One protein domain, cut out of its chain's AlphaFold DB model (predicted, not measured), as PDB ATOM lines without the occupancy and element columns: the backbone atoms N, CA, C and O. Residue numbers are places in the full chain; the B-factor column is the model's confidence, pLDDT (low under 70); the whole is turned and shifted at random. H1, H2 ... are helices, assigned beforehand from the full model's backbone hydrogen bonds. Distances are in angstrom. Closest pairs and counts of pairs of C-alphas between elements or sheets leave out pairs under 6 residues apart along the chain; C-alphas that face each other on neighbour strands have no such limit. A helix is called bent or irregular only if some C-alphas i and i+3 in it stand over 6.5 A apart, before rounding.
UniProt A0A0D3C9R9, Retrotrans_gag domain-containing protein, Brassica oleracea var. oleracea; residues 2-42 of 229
ATOM      1  N   ARG A   2       1.959  18.023  10.742       85.00
ATOM      2  CA  ARG A   2       3.358  17.935  11.170       85.00
ATOM      3  C   ARG A   2       3.607  19.023  12.211       85.00
ATOM      4  O   ARG A   2       3.304  20.183  11.956       85.00
ATOM      5  N   PHE A   3       4.105  18.620  13.374       90.44
ATOM      6  CA  PHE A   3       4.554  19.524  14.431       90.44
ATOM      7  C   PHE A   3       6.074  19.657  14.363       90.44
ATOM      8  O   PHE A   3       6.749  18.752  13.869       90.44
ATOM      9  N   HIS A   4       6.602  20.762  14.877       92.94
ATOM     10  CA  HIS A   4       8.035  21.051  14.890       92.94
ATOM     11  C   HIS A   4       8.479  21.437  16.306       92.94
ATOM     12  O   HIS A   4       7.661  21.871  17.122       92.94
ATOM     13  N   GLY A   5       9.770  21.260  16.599       94.69
ATOM     14  CA  GLY A   5      10.362  21.601  17.894       94.69
ATOM     15  C   GLY A   5       9.668  20.911  19.073       94.69
ATOM     16  O   GLY A   5       9.281  19.745  18.988       94.69
ATOM     17  N   HIS A   6       9.467  21.655  20.164       93.56
ATOM     18  CA  HIS A   6       8.844  21.162  21.398       93.56
ATOM     19  C   HIS A   6       7.467  20.508  21.167       93.56
ATOM     20  O   HIS A   6       7.148  19.483  21.774       93.56
ATOM     21  N   ALA A   7       6.682  21.025  20.216       93.75
ATOM     22  CA  ALA A   7       5.370  20.472  19.892       93.75
ATOM     23  C   ALA A   7       5.430  19.069  19.266       93.75
ATOM     24  O   ALA A   7       4.505  18.277  19.448       93.75
ATOM     25  N   ALA A   8       6.512  18.720  18.562       94.38
ATOM     26  CA  ALA A   8       6.685  17.377  18.009       94.38
ATOM     27  C   ALA A   8       6.904  16.336  19.115       94.38
ATOM     28  O   ALA A   8       6.275  15.273  19.098       94.38
ATOM     29  N   THR A   9       7.748  16.664  20.097       95.06
ATOM     30  CA  THR A   9       8.010  15.815  21.265       95.06
ATOM     31  C   THR A   9       6.748  15.633  22.097       95.06
ATOM     32  O   THR A   9       6.370  14.498  22.386       95.06
ATOM     33  N   TRP A  10       6.040  16.729  22.382       94.88
ATOM     34  CA  TRP A  10       4.746  16.690  23.059       94.88
ATOM     35  C   TRP A  10       3.740  15.788  22.333       94.88
ATOM     36  O   TRP A  10       3.115  14.933  22.955       94.88
ATOM     37  N   TRP A  11       3.608  15.917  21.009       94.81
ATOM     38  CA  TRP A  11       2.666  15.100  20.243       94.81
ATOM     39  C   TRP A  11       3.028  13.610  20.267       94.81
ATOM     40  O   TRP A  11       2.143  12.754  20.351       94.81
ATOM     41  N   LYS A  12       4.326  13.276  20.218       94.00
ATOM     42  CA  LYS A  12       4.803  11.893  20.361       94.00
ATOM     43  C   LYS A  12       4.446  11.346  21.743       94.00
ATOM     44  O   LYS A  12       3.819  10.293  21.814       94.00
ATOM     45  N   GLN A  13       4.765  12.090  22.800       93.69
ATOM     46  CA  GLN A  13       4.452  11.716  24.178       93.69
ATOM     47  C   GLN A  13       2.945  11.542  24.383       93.69
ATOM     48  O   GLN A  13       2.519  10.518  24.902       93.69
ATOM     49  N   LEU A  14       2.123  12.473  23.893       93.81
ATOM     50  CA  LEU A  14       0.668  12.400  24.010       93.81
ATOM     51  C   LEU A  14       0.100  11.132  23.357       93.81
ATOM     52  O   LEU A  14      -0.768  10.483  23.941       93.81
ATOM     53  N   LYS A  15       0.594  10.746  22.171       92.62
ATOM     54  CA  LYS A  15       0.199   9.486  21.518       92.62
ATOM     55  C   LYS A  15       0.618   8.266  22.337       92.62
ATOM     56  O   LYS A  15      -0.209   7.385  22.558       92.62
ATOM     57  N   THR A  16       1.865   8.236  22.807       93.81
ATOM     58  CA  THR A  16       2.402   7.137  23.621       93.81
ATOM     59  C   THR A  16       1.615   6.978  24.921       93.81
ATOM     60  O   THR A  16       1.095   5.898  25.189       93.81
ATOM     61  N   THR A  17       1.425   8.056  25.687       93.00
ATOM     62  CA  THR A  17       0.657   8.038  26.938       93.00
ATOM     63  C   THR A  17      -0.770   7.549  26.710       93.00
ATOM     64  O   THR A  17      -1.231   6.677  27.437       93.00
ATOM     65  N   ARG A  18      -1.470   8.039  25.674       93.56
ATOM     66  CA  ARG A  18      -2.841   7.584  25.382       93.56
ATOM     67  C   ARG A  18      -2.906   6.101  25.026       93.56
ATOM     68  O   ARG A  18      -3.816   5.437  25.509       93.56
ATOM     69  N   SER A  19      -1.942   5.598  24.251       93.12
ATOM     70  CA  SER A  19      -1.838   4.172  23.923       93.12
ATOM     71  C   SER A  19      -1.661   3.317  25.179       93.12
ATOM     72  O   SER A  19      -2.372   2.332  25.342       93.12
ATOM     73  N   HIS A  20      -0.775   3.719  26.098       93.62
ATOM     74  CA  HIS A  20      -0.560   2.996  27.358       93.62
ATOM     75  C   HIS A  20      -1.774   3.039  28.292       93.62
ATOM     76  O   HIS A  20      -2.034   2.071  28.994       93.62
ATOM     77  N   THR A  21      -2.543   4.132  28.300       92.75
ATOM     78  CA  THR A  21      -3.778   4.233  29.103       92.75
ATOM     79  C   THR A  21      -5.004   3.616  28.404       92.75
ATOM     80  O   THR A  21      -6.123   3.824  28.861       92.75
ATOM     81  N   GLY A  22      -4.839   2.942  27.257       91.44
ATOM     82  CA  GLY A  22      -5.952   2.361  26.489       91.44
ATOM     83  C   GLY A  22      -6.943   3.390  25.922       91.44
ATOM     84  O   GLY A  22      -8.058   3.048  25.538       91.44
ATOM     85  N   LYS A  23      -6.570   4.675  25.874       91.25
ATOM     86  CA  LYS A  23      -7.434   5.744  25.363       91.25
ATOM     87  C   LYS A  23      -7.386   5.765  23.842       91.25
ATOM     88  O   LYS A  23      -6.315   5.707  23.242       91.25
ATOM     89  N   THR A  24      -8.541   5.989  23.217       90.56
ATOM     90  CA  THR A  24      -8.620   6.122  21.759       90.56
ATOM     91  C   THR A  24      -7.743   7.271  21.239       90.56
ATOM     92  O   THR A  24      -7.572   8.299  21.927       90.56
ATOM     93  N   PRO A  25      -7.170   7.117  20.029       89.25
ATOM     94  CA  PRO A  25      -6.409   8.173  19.380       89.25
ATOM     95  C   PRO A  25      -7.284   9.409  19.135       89.25
ATOM     96  O   PRO A  25      -8.509   9.333  19.028       89.25
ATOM     97  N   ILE A  26      -6.653  10.581  19.070       90.81
ATOM     98  CA  ILE A  26      -7.362  11.844  18.836       90.81
ATOM     99  C   ILE A  26      -7.793  11.894  17.369       90.81
ATOM    100  O   ILE A  26      -6.962  12.083  16.486       90.81
ATOM    101  N   GLN A  27      -9.091  11.713  17.127       90.06
ATOM    102  CA  GLN A  27      -9.675  11.694  15.782       90.06
ATOM    103  C   GLN A  27     -10.289  13.035  15.361       90.06
ATOM    104  O   GLN A  27     -10.384  13.309  14.170       90.06
ATOM    105  N   THR A  28     -10.689  13.888  16.311       93.62
ATOM    106  CA  THR A  28     -11.339  15.172  16.004       93.62
ATOM    107  C   THR A  28     -10.388  16.350  16.188       93.62
ATOM    108  O   THR A  28      -9.562  16.379  17.107       93.62
ATOM    109  N   TRP A  29     -10.533  17.355  15.322       89.56
ATOM    110  CA  TRP A  29      -9.765  18.598  15.402       89.56
ATOM    111  C   TRP A  29     -10.016  19.359  16.710       89.56
ATOM    112  O   TRP A  29      -9.086  19.900  17.301       89.56
ATOM    113  N   GLU A  30     -11.248  19.341  17.216       93.06
ATOM    114  CA  GLU A  30     -11.627  19.969  18.489       93.06
ATOM    115  C   GLU A  30     -10.863  19.368  19.674       93.06
ATOM    116  O   GLU A  30     -10.296  20.096  20.490       93.06
ATOM    117  N   LYS A  31     -10.772  18.031  19.742       92.69
ATOM    118  CA  LYS A  31     -10.005  17.337  20.786       92.69
ATOM    119  C   LYS A  31      -8.518  17.671  20.690       92.69
ATOM    120  O   LYS A  31      -7.878  17.882  21.720       92.69
ATOM    121  N   LEU A  32      -7.972  17.750  19.474       93.25
ATOM    122  CA  LEU A  32      -6.582  18.157  19.265       93.25
ATOM    123  C   LEU A  32      -6.342  19.602  19.714       93.25
ATOM    124  O   LEU A  32      -5.397  19.864  20.453       93.25
ATOM    125  N   THR A  33      -7.226  20.518  19.326       91.31
ATOM    126  CA  THR A  33      -7.155  21.938  19.691       91.31
ATOM    127  C   THR A  33      -7.248  22.124  21.202       91.31
ATOM    128  O   THR A  33      -6.479  22.896  21.768       91.31
ATOM    129  N   LYS A  34      -8.111  21.365  21.887       91.62
ATOM    130  CA  LYS A  34      -8.201  21.371  23.354       91.62
ATOM    131  C   LYS A  34      -6.882  20.952  24.008       91.62
ATOM    132  O   LYS A  34      -6.407  21.627  24.915       91.62
ATOM    133  N   HIS A  35      -6.270  19.869  23.532       91.75
ATOM    134  CA  HIS A  35      -4.970  19.410  24.026       91.75
ATOM    135  C   HIS A  35      -3.843  20.417  23.743       91.75
ATOM    136  O   HIS A  35      -3.004  20.646  24.614       91.75
ATOM    137  N   LEU A  36      -3.848  21.051  22.564       92.31
ATOM    138  CA  LEU A  36      -2.913  22.123  22.219       92.31
ATOM    139  C   LEU A  36      -3.067  23.319  23.165       92.31
ATOM    140  O   LEU A  36      -2.082  23.752  23.755       92.31
ATOM    141  N   ARG A  37      -4.295  23.811  23.373       89.69
ATOM    142  CA  ARG A  37      -4.564  24.925  24.294       89.69
ATOM    143  C   ARG A  37      -4.075  24.602  25.707       89.69
ATOM    144  O   ARG A  37      -3.308  25.369  26.261       89.69
ATOM    145  N   LEU A  38      -4.414  23.430  26.242       89.38
ATOM    146  CA  LEU A  38      -4.002  23.020  27.593       89.38
ATOM    147  C   LEU A  38      -2.483  22.907  27.790       89.38
ATOM    148  O   LEU A  38      -2.010  23.044  28.911       89.38
ATOM    149  N   THR A  39      -1.734  22.604  26.731       90.62
ATOM    150  CA  THR A  39      -0.284  22.377  26.838       90.62
ATOM    151  C   THR A  39       0.508  23.656  26.588       90.62
ATOM    152  O   THR A  39       1.500  23.907  27.262       90.62
ATOM    153  N   PHE A  40       0.096  24.451  25.598       89.88
ATOM    154  CA  PHE A  40       0.889  25.582  25.110       89.88
ATOM    155  C   PHE A  40       0.381  26.941  25.586       89.88
ATOM    156  O   PHE A  40       1.136  27.910  25.516       89.88
ATOM    157  N   LEU A  41      -0.867  27.047  26.055       87.12
ATOM    158  CA  LEU A  41      -1.367  28.279  26.659       87.12
ATOM    159  C   LEU A  41      -1.256  28.168  28.184       87.12
ATOM    160  O   LEU A  41      -1.676  27.162  28.759       87.12
ATOM    161  N   PRO A  42      -0.733  29.200  28.865       85.38
ATOM    162  CA  PRO A  42      -0.822  29.298  30.314       85.38
ATOM    163  C   PRO A  42      -2.273  29.175  30.801       85.38
ATOM    164  O   PRO A  42      -3.197  29.686  30.170       85.38
TER     165      PRO A  42
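What this domain is: This is residues 2 to 42 of the 229 residues of the protein "Retrotrans_gag domain-containing protein" of Brassica oleracea var. oleracea (UniProt A0A0D3C9R9). One longer helix, H1, has a shorter helix, H2, set slanting over its first half; an extended link, residues 21 to 28, turns back from the end of H1, and H2 then heads back towards the level of H1's beginning, with a gap left between the two helices. The printed part has 41 residues with two named helices, H1 then H2 along the chain, and no named strand, and its class is all helix. It is compact, with a radius of gyration of the C-alphas of 10.3 A, and its C-alphas span 26 by 20 by 20 A.

How they stand to each other: Begin with H1, residues 6 to 20, the longest helix. Look next at H2, residues 29 to 40: the two helices are near each other, with 11 pairs of C-alphas within 10 A, and their closest C-alphas are 8.5 A apart. The link from H1 to H2 is short, with 8 residues between them, and the two helices form no hairpin. In H1 and H2 every backbone O i to N i+4 pair is within hydrogen-bond range.

Where its parts are: Find C-alpha 6 of His 6 at (8.844, 21.162, 21.398); from there H1 runs 21.3 A to C-alpha 20 at (-0.560, 2.996, 27.358). Then find C-alpha 29 of Trp 29 at (-9.765, 18.598, 15.402), where H2 begins; it runs 16.0 A to C-alpha 40 of Phe 40 at (0.889, 25.582, 25.110). Neither helix is bent.

The domain as a whole: The two C-alphas farthest apart are those of Gly 22 and Pro 42, at 27.7 A. The printed part runs from residue 2 to residue 42 with no cut, and it has no long link. The mean pLDDT of the printed part is 91.9, and no printed residue is under 70.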